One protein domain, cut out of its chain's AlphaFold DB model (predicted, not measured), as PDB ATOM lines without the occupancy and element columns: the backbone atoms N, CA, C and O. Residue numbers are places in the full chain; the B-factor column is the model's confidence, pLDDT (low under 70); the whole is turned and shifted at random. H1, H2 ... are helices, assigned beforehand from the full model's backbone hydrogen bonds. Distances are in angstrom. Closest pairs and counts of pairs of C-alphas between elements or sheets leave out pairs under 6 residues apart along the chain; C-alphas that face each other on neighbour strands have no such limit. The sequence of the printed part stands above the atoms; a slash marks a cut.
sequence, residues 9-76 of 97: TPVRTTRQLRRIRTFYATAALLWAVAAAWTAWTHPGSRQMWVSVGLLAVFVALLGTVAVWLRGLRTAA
ATOM      1  N   THR A   9    -112.206 -82.544  15.546       52.31
ATOM      2  CA  THR A   9    -111.065 -81.698  15.966       52.31
ATOM      3  C   THR A   9    -111.108 -80.188  15.617       52.31
ATOM      4  O   THR A   9    -110.037 -79.588  15.536       52.31
ATOM      5  N   PRO A  10    -112.250 -79.467  15.490       52.41
ATOM      6  CA  PRO A  10    -112.189 -78.014  15.261       52.41
ATOM      7  C   PRO A  10    -112.319 -77.154  16.537       52.41
ATOM      8  O   PRO A  10    -111.898 -75.996  16.560       52.41
ATOM      9  N   VAL A  11    -112.868 -77.664  17.647       53.78
ATOM     10  CA  VAL A  11    -113.235 -76.782  18.783       53.78
ATOM     11  C   VAL A  11    -112.092 -76.562  19.783       53.78
ATOM     12  O   VAL A  11    -111.963 -75.470  20.338       53.78
ATOM     13  N   ARG A  12    -111.224 -77.557  20.016       52.53
ATOM     14  CA  ARG A  12    -110.047 -77.391  20.896       52.53
ATOM     15  C   ARG A  12    -108.935 -76.602  20.205       52.53
ATOM     16  O   ARG A  12    -108.441 -75.633  20.782       52.53
ATOM     17  N   THR A  13    -108.647 -76.927  18.950       55.09
ATOM     18  CA  THR A  13    -107.610 -76.287  18.127       55.09
ATOM     19  C   THR A  13    -107.872 -74.793  17.960       55.09
ATOM     20  O   THR A  13    -106.989 -73.970  18.182       55.09
ATOM     21  N   THR A  14    -109.125 -74.397  17.712       55.53
ATOM     22  CA  THR A  14    -109.486 -72.974  17.591       55.53
ATOM     23  C   THR A  14    -109.416 -72.208  18.917       55.53
ATOM     24  O   THR A  14    -109.298 -70.981  18.917       55.53
ATOM     25  N   ARG A  15    -109.502 -72.877  20.073       56.16
ATOM     26  CA  ARG A  15    -109.347 -72.231  21.390       56.16
ATOM     27  C   ARG A  15    -107.885 -72.078  21.777       56.16
ATOM     28  O   ARG A  15    -107.524 -71.034  22.313       56.16
ATOM     29  N   GLN A  16    -107.055 -73.056  21.432       57.84
ATOM     30  CA  GLN A  16    -105.605 -72.952  21.562       57.84
ATOM     31  C   GLN A  16    -105.040 -71.861  20.648       57.84
ATOM     32  O   GLN A  16    -104.333 -70.983  21.136       57.84
ATOM     33  N   LEU A  17    -105.461 -71.821  19.375       64.88
ATOM     34  CA  LEU A  17    -105.084 -70.747  18.449       64.88
ATOM     35  C   LEU A  17    -105.484 -69.370  18.977       64.88
ATOM     36  O   LEU A  17    -104.711 -68.425  18.875       64.88
ATOM     37  N   ARG A  18    -106.678 -69.241  19.569       63.16
ATOM     38  CA  ARG A  18    -107.120 -67.971  20.159       63.16
ATOM     39  C   ARG A  18    -106.246 -67.539  21.330       63.16
ATOM     40  O   ARG A  18    -105.894 -66.370  21.377       63.16
ATOM     41  N   ARG A  19    -105.877 -68.456  22.228       64.56
ATOM     42  CA  ARG A  19    -105.036 -68.146  23.395       64.56
ATOM     43  C   ARG A  19    -103.626 -67.725  22.982       64.56
ATOM     44  O   ARG A  19    -103.094 -66.751  23.505       64.56
ATOM     45  N   ILE A  20    -103.063 -68.420  21.998       67.44
ATOM     46  CA  ILE A  20    -101.768 -68.086  21.400       67.44
ATOM     47  C   ILE A  20    -101.852 -66.722  20.705       67.44
ATOM     48  O   ILE A  20    -101.016 -65.858  20.931       67.44
ATOM     49  N   ARG A  21    -102.917 -66.468  19.940       70.56
ATOM     50  CA  ARG A  21    -103.114 -65.198  19.233       70.56
ATOM     51  C   ARG A  21    -103.340 -64.020  20.178       70.56
ATOM     52  O   ARG A  21    -102.870 -62.931  19.883       70.56
ATOM     53  N   THR A  22    -104.011 -64.220  21.314       67.81
ATOM     54  CA  THR A  22    -104.107 -63.186  22.354       67.81
ATOM     55  C   THR A  22    -102.764 -62.933  23.016       67.81
ATOM     56  O   THR A  22    -102.434 -61.778  23.226       67.81
ATOM     57  N   PHE A  23    -101.977 -63.981  23.276       72.75
ATOM     58  CA  PHE A  23    -100.641 -63.845  23.855       72.75
ATOM     59  C   PHE A  23     -99.694 -63.085  22.918       72.75
ATOM     60  O   PHE A  23     -99.035 -62.139  23.341       72.75
ATOM     61  N   TYR A  24     -99.699 -63.416  21.623       77.88
ATOM     62  CA  TYR A  24     -98.953 -62.663  20.616       77.88
ATOM     63  C   TYR A  24     -99.486 -61.245  20.433       77.88
ATOM     64  O   TYR A  24     -98.689 -60.336  20.251       77.88
ATOM     65  N   ALA A  25    -100.800 -61.021  20.520       76.69
ATOM     66  CA  ALA A  25    -101.359 -59.675  20.438       76.69
ATOM     67  C   ALA A  25    -100.938 -58.814  21.635       76.69
ATOM     68  O   ALA A  25    -100.546 -57.671  21.437       76.69
ATOM     69  N   THR A  26    -100.964 -59.354  22.859       71.81
ATOM     70  CA  THR A  26    -100.496 -58.636  24.053       71.81
ATOM     71  C   THR A  26     -98.992 -58.409  24.018       71.81
ATOM     72  O   THR A  26     -98.546 -57.319  24.354       71.81
ATOM     73  N   ALA A  27     -98.217 -59.398  23.565       75.81
ATOM     74  CA  ALA A  27     -96.775 -59.264  23.410       75.81
ATOM     75  C   ALA A  27     -96.423 -58.229  22.335       75.81
ATOM     76  O   ALA A  27     -95.600 -57.366  22.593       75.81
ATOM     77  N   ALA A  28     -97.088 -58.246  21.176       78.81
ATOM     78  CA  ALA A  28     -96.901 -57.253  20.119       78.81
ATOM     79  C   ALA A  28     -97.317 -55.851  20.572       78.81
ATOM     80  O   ALA A  28     -96.641 -54.884  20.241       78.81
ATOM     81  N   LEU A  29     -98.390 -55.734  21.363       80.12
ATOM     82  CA  LEU A  29     -98.805 -54.461  21.945       80.12
ATOM     83  C   LEU A  29     -97.742 -53.937  22.918       80.12
ATOM     84  O   LEU A  29     -97.327 -52.790  22.810       80.12
ATOM     85  N   LEU A  30     -97.266 -54.791  23.828       80.56
ATOM     86  CA  LEU A  30     -96.215 -54.450  24.785       80.56
ATOM     87  C   LEU A  30     -94.913 -54.075  24.065       80.56
ATOM     88  O   LEU A  30     -94.257 -53.109  24.436       80.56
ATOM     89  N   TRP A  31     -94.575 -54.804  23.002       82.62
ATOM     90  CA  TRP A  31     -93.402 -54.546  22.176       82.62
ATOM     91  C   TRP A  31     -93.537 -53.234  21.401       82.62
ATOM     92  O   TRP A  31     -92.587 -52.466  21.353       82.62
ATOM     93  N   ALA A  32     -94.718 -52.918  20.864       81.31
ATOM     94  CA  ALA A  32     -94.990 -51.641  20.209       81.31
ATOM     95  C   ALA A  32     -94.901 -50.467  21.192       81.31
ATOM     96  O   ALA A  32     -94.346 -49.430  20.848       81.31
ATOM     97  N   VAL A  33     -95.384 -50.641  22.427       76.62
ATOM     98  CA  VAL A  33     -95.227 -49.647  23.499       76.62
ATOM     99  C   VAL A  33     -93.749 -49.469  23.855       76.62
ATOM    100  O   VAL A  33     -93.285 -48.337  23.941       76.62
ATOM    101  N   ALA A  34     -92.991 -50.557  23.999       74.06
ATOM    102  CA  ALA A  34     -91.557 -50.504  24.283       74.06
ATOM    103  C   ALA A  34     -90.744 -49.894  23.125       74.06
ATOM    104  O   ALA A  34     -89.818 -49.119  23.358       74.06
ATOM    105  N   ALA A  35     -91.102 -50.186  21.875       73.19
ATOM    106  CA  ALA A  35     -90.475 -49.610  20.690       73.19
ATOM    107  C   ALA A  35     -90.805 -48.118  20.562       73.19
ATOM    108  O   ALA A  35     -89.904 -47.314  20.343       73.19
ATOM    109  N   ALA A  36     -92.069 -47.740  20.780       71.75
ATOM    110  CA  ALA A  36     -92.485 -46.344  20.843       71.75
ATOM    111  C   ALA A  36     -91.741 -45.605  21.960       71.75
ATOM    112  O   ALA A  36     -91.259 -44.507  21.723       71.75
ATOM    113  N   TRP A  37     -91.573 -46.229  23.130       69.06
ATOM    114  CA  TRP A  37     -90.800 -45.694  24.253       69.06
ATOM    115  C   TRP A  37     -89.319 -45.496  23.908       69.06
ATOM    116  O   TRP A  37     -88.757 -44.437  24.170       69.06
ATOM    117  N   THR A  38     -88.692 -46.487  23.268       65.00
ATOM    118  CA  THR A  38     -87.275 -46.429  22.869       65.00
ATOM    119  C   THR A  38     -87.039 -45.384  21.773       65.00
ATOM    120  O   THR A  38     -86.053 -44.649  21.824       65.00
ATOM    121  N   ALA A  39     -87.971 -45.251  20.824       61.78
ATOM    122  CA  ALA A  39     -87.953 -44.207  19.799       61.78
ATOM    123  C   ALA A  39     -88.175 -42.797  20.385       61.78
ATOM    124  O   ALA A  39     -87.719 -41.808  19.813       61.78
ATOM    125  N   TRP A  40     -88.812 -42.701  21.557       59.28
ATOM    126  CA  TRP A  40     -89.107 -41.451  22.267       59.28
ATOM    127  C   TRP A  40     -87.914 -40.860  23.044       59.28
ATOM    128  O   TRP A  40     -88.063 -39.862  23.746       59.28
ATOM    129  N   THR A  41     -86.715 -41.435  22.930       61.97
ATOM    130  CA  THR A  41     -85.502 -40.975  23.639       61.97
ATOM    131  C   THR A  41     -84.964 -39.607  23.183       61.97
ATOM    132  O   THR A  41     -84.040 -39.092  23.807       61.97
ATOM    133  N   HIS A  42     -85.561 -38.969  22.167       57.06
ATOM    134  CA  HIS A  42     -85.206 -37.616  21.713       57.06
ATOM    135  C   HIS A  42     -86.158 -36.565  22.340       57.06
ATOM    136  O   HIS A  42     -87.339 -36.515  21.985       57.06
ATOM    137  N   PRO A  43     -85.700 -35.746  23.310       57.34
ATOM    138  CA  PRO A  43     -86.574 -35.034  24.244       57.34
ATOM    139  C   PRO A  43     -87.001 -33.648  23.728       57.34
ATOM    140  O   PRO A  43     -86.156 -32.822  23.404       57.34
ATOM    141  N   GLY A  44     -88.314 -33.369  23.707       62.53
ATOM    142  CA  GLY A  44     -88.858 -32.067  23.274       62.53
ATOM    143  C   GLY A  44     -89.807 -31.353  24.253       62.53
ATOM    144  O   GLY A  44     -89.694 -30.146  24.426       62.53
ATOM    145  N   SER A  45     -90.749 -32.036  24.926       64.75
ATOM    146  CA  SER A  45     -91.691 -31.353  25.843       64.75
ATOM    147  C   SER A  45     -92.420 -32.302  26.800       64.75
ATOM    148  O   SER A  45     -93.070 -33.248  26.355       64.75
ATOM    149  N   ARG A  46     -92.369 -32.017  28.116       67.31
ATOM    150  CA  ARG A  46     -93.018 -32.780  29.213       67.31
ATOM    151  C   ARG A  46     -94.526 -32.985  29.022       67.31
ATOM    152  O   ARG A  46     -95.050 -34.013  29.432       67.31
ATOM    153  N   GLN A  47     -95.219 -32.045  28.384       66.00
ATOM    154  CA  GLN A  47     -96.669 -32.128  28.183       66.00
ATOM    155  C   GLN A  47     -97.052 -33.186  27.135       66.00
ATOM    156  O   GLN A  47     -98.064 -33.867  27.279       66.00
ATOM    157  N   MET A  48     -96.196 -33.397  26.131       69.38
ATOM    158  CA  MET A  48     -96.378 -34.443  25.121       69.38
ATOM    159  C   MET A  48     -96.274 -35.841  25.752       69.38
ATOM    160  O   MET A  48     -97.032 -36.739  25.397       69.38
ATOM    161  N   TRP A  49     -95.408 -35.995  26.761       69.88
ATOM    162  CA  TRP A  49     -95.251 -37.238  27.520       69.88
ATOM    163  C   TRP A  49     -96.488 -37.605  28.329       69.88
ATOM    164  O   TRP A  49     -96.847 -38.779  28.378       69.88
ATOM    165  N   VAL A  50     -97.158 -36.622  28.938       74.56
ATOM    166  CA  VAL A  50     -98.380 -36.881  29.712       74.56
ATOM    167  C   VAL A  50     -99.479 -37.399  28.791       74.56
ATOM    168  O   VAL A  50    -100.070 -38.435  29.083       74.56
ATOM    169  N   SER A  51     -99.698 -36.751  27.642       73.75
ATOM    170  CA  SER A  51    -100.698 -37.192  26.660       73.75
ATOM    171  C   SER A  51    -100.413 -38.592  26.118       73.75
ATOM    172  O   SER A  51    -101.329 -39.385  25.921       73.75
ATOM    173  N   VAL A  52     -99.141 -38.922  25.910       72.88
ATOM    174  CA  VAL A  52     -98.718 -40.214  25.353       72.88
ATOM    175  C   VAL A  52     -98.788 -41.322  26.392       72.88
ATOM    176  O   VAL A  52     -99.266 -42.410  26.082       72.88
ATOM    177  N   GLY A  53     -98.398 -41.043  27.638       76.25
ATOM    178  CA  GLY A  53     -98.602 -41.955  28.759       76.25
ATOM    179  C   GLY A  53    -100.086 -42.242  28.980       76.25
ATOM    180  O   GLY A  53    -100.479 -43.401  29.101       76.25
ATOM    181  N   LEU A  54    -100.929 -41.204  28.937       81.12
ATOM    182  CA  LEU A  54    -102.380 -41.351  29.054       81.12
ATOM    183  C   LEU A  54    -102.953 -42.188  27.901       81.12
ATOM    184  O   LEU A  54    -103.750 -43.094  28.137       81.12
ATOM    185  N   LEU A  55    -102.510 -41.932  26.664       80.25
ATOM    186  CA  LEU A  55    -102.918 -42.696  25.486       80.25
ATOM    187  C   LEU A  55    -102.498 -44.168  25.593       80.25
ATOM    188  O   LEU A  55    -103.302 -45.050  25.304       80.25
ATOM    189  N   ALA A  56    -101.276 -44.448  26.049       77.06
ATOM    190  CA  ALA A  56    -100.786 -45.809  26.246       77.06
ATOM    191  C   ALA A  56    -101.631 -46.572  27.280       77.06
ATOM    192  O   ALA A  56    -102.047 -47.704  27.022       77.06
ATOM    193  N   VAL A  57    -101.956 -45.934  28.411       80.50
ATOM    194  CA  VAL A  57    -102.873 -46.491  29.420       80.50
ATOM    195  C   VAL A  57    -104.250 -46.749  28.808       80.50
ATOM    196  O   VAL A  57    -104.821 -47.819  29.013       80.50
ATOM    197  N   PHE A  58    -104.765 -45.813  28.008       82.62
ATOM    198  CA  PHE A  58    -106.068 -45.946  27.362       82.62
ATOM    199  C   PHE A  58    -106.107 -47.118  26.374       82.62
ATOM    200  O   PHE A  58    -107.045 -47.912  26.389       82.62
ATOM    201  N   VAL A  59    -105.066 -47.281  25.553       80.38
ATOM    202  CA  VAL A  59    -104.936 -48.397  24.604       80.38
ATOM    203  C   VAL A  59    -104.812 -49.732  25.341       80.38
ATOM    204  O   VAL A  59    -105.463 -50.703  24.952       80.38
ATOM    205  N   ALA A  60    -104.036 -49.793  26.426       78.19
ATOM    206  CA  ALA A  60    -103.917 -50.992  27.255       78.19
ATOM    207  C   ALA A  60    -105.255 -51.369  27.914       78.19
ATOM    208  O   ALA A  60    -105.656 -52.541  27.900       78.19
ATOM    209  N   LEU A  61    -105.985 -50.381  28.437       84.94
ATOM    210  CA  LEU A  61    -107.307 -50.575  29.024       84.94
ATOM    211  C   LEU A  61    -108.311 -51.055  27.969       84.94
ATOM    212  O   LEU A  61    -109.003 -52.051  28.181       84.94
ATOM    213  N   LEU A  62    -108.340 -50.414  26.798       81.94
ATOM    214  CA  LEU A  62    -109.219 -50.785  25.691       81.94
ATOM    215  C   LEU A  62    -108.906 -52.194  25.172       81.94
ATOM    216  O   LEU A  62    -109.818 -52.983  24.920       81.94
ATOM    217  N   GLY A  63    -107.621 -52.544  25.073       81.56
ATOM    218  CA  GLY A  63    -107.166 -53.892  24.743       81.56
ATOM    219  C   GLY A  63    -107.665 -54.923  25.755       81.56
ATOM    220  O   GLY A  63    -108.223 -55.951  25.365       81.56
ATOM    221  N   THR A  64    -107.552 -54.616  27.048       77.94
ATOM    222  CA  THR A  64    -108.036 -55.469  28.142       77.94
ATOM    223  C   THR A  64    -109.547 -55.675  28.057       77.94
ATOM    224  O   THR A  64    -110.008 -56.817  28.036       77.94
ATOM    225  N   VAL A  65    -110.324 -54.596  27.903       82.81
ATOM    226  CA  VAL A  65    -111.785 -54.656  27.736       82.81
ATOM    227  C   VAL A  65    -112.158 -55.463  26.494       82.81
ATOM    228  O   VAL A  65    -113.025 -56.330  26.563       82.81
ATOM    229  N   ALA A  66    -111.476 -55.263  25.365       78.56
ATOM    230  CA  ALA A  66    -111.747 -55.993  24.130       78.56
ATOM    231  C   ALA A  66    -111.425 -57.493  24.235       78.56
ATOM    232  O   ALA A  66    -112.105 -58.314  23.607       78.56
ATOM    233  N   VAL A  67    -110.395 -57.868  25.000       75.31
ATOM    234  CA  VAL A  67    -110.083 -59.270  25.317       75.31
ATOM    235  C   VAL A  67    -111.156 -59.851  26.229       75.31
ATOM    236  O   VAL A  67    -111.642 -60.952  25.965       75.31
ATOM    237  N   TRP A  68    -111.581 -59.106  27.246       76.00
ATOM    238  CA  TRP A  68    -112.607 -59.534  28.190       76.00
ATOM    239  C   TRP A  68    -113.963 -59.741  27.499       76.00
ATOM    240  O   TRP A  68    -114.568 -60.808  27.615       76.00
ATOM    241  N   LEU A  69    -114.379 -58.792  26.652       78.44
ATOM    242  CA  LEU A  69    -115.593 -58.890  25.837       78.44
ATOM    243  C   LEU A  69    -115.535 -60.073  24.862       78.44
ATOM    244  O   LEU A  69    -116.529 -60.771  24.661       78.44
ATOM    245  N   ARG A  70    -114.368 -60.332  24.255       71.75
ATOM    246  CA  ARG A  70    -114.160 -61.528  23.424       71.75
ATOM    247  C   ARG A  70    -114.248 -62.804  24.253       71.75
ATOM    248  O   ARG A  70    -114.880 -63.753  23.802       71.75
ATOM    249  N   GLY A  71    -113.685 -62.822  25.458       71.44
ATOM    250  CA  GLY A  71    -113.841 -63.911  26.420       71.44
ATOM    251  C   GLY A  71    -115.316 -64.219  26.674       71.44
ATOM    252  O   GLY A  71    -115.752 -65.347  26.439       71.44
ATOM    253  N   LEU A  72    -116.104 -63.198  27.009       73.25
ATOM    254  CA  LEU A  72    -117.547 -63.316  27.233       73.25
ATOM    255  C   LEU A  72    -118.308 -63.777  25.984       73.25
ATOM    256  O   LEU A  72    -119.103 -64.706  26.069       73.25
ATOM    257  N   ARG A  73    -118.024 -63.224  24.797       67.06
ATOM    258  CA  ARG A  73    -118.643 -63.676  23.533       67.06
ATOM    259  C   ARG A  73    -118.294 -65.124  23.201       67.06
ATOM    260  O   ARG A  73    -119.146 -65.878  22.743       67.06
ATOM    261  N   THR A  74    -117.056 -65.545  23.460       63.25
ATOM    262  CA  THR A  74    -116.656 -66.948  23.271       63.25
ATOM    263  C   THR A  74    -117.243 -67.885  24.323       63.25
ATOM    264  O   THR A  74    -117.318 -69.083  24.057       63.25
ATOM    265  N   ALA A  75    -117.631 -67.377  25.497       62.06
ATOM    266  CA  ALA A  75    -118.392 -68.112  26.503       62.06
ATOM    267  C   ALA A  75    -119.879 -68.197  26.118       62.06
ATOM    268  O   ALA A  75    -120.460 -69.276  26.193       62.06
ATOM    269  N   ALA A  76    -120.456 -67.113  25.593       61.00
ATOM    270  CA  ALA A  76    -121.822 -67.066  25.076       61.00
ATOM    271  C   ALA A  76    -122.014 -68.001  23.871       61.00
ATOM    272  O   ALA A  76    -122.945 -68.797  23.859       61.00
TER     273      ALA A  76
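This is residues 9 to 76 of the 97 residues of an uncharacterized protein of Streptomyces cinereoruber (UniProt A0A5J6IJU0). Two long, straight helices, H2 and H1, run side by side in opposite ways with a gap between them, and a loop joins them at one end to make a thin, flat-sided rod. The printed part has 68 residues with two named helices, H1 then H2, and no named strand; the class is all helix. It is only just loose, close to extended, with a radius of gyration of the C-alphas of 16.2 A and spans of 55 by 20 by 7 A.

H2, residues 46 to 76, and H1, residues 11 to 39, are close but not clearly touching, with 2 pairs of C-alphas within 8 A. Their closest C-alphas, those of Ala 56 and Val 33, are 7.3 A apart. The helices run opposite ways at a shallow tilt of 1 degrees, 13.4 A centre to centre. Every O i to N i+4 pair is within hydrogen-bond range in H2, and 24 of 25 are in H1.

H2 measures 45.0 A from C-alpha 46 at (-93.018, -32.780, 29.213) to C-alpha 76 at (-121.822, -67.066, 25.076). H1 measures 41.2 A, beginning with C-alpha 11 at (-113.235, -76.782, 18.783).

The C-alphas farthest apart, of Thr 9 and Gly 44, are 54.9 A apart. The printed part has no cut, and the link from H1 to H2 is short. Mean pLDDT of the printed part is 70.4; residues 9 to 20, 22, 37 to 49 and 73 to 76 are under 70.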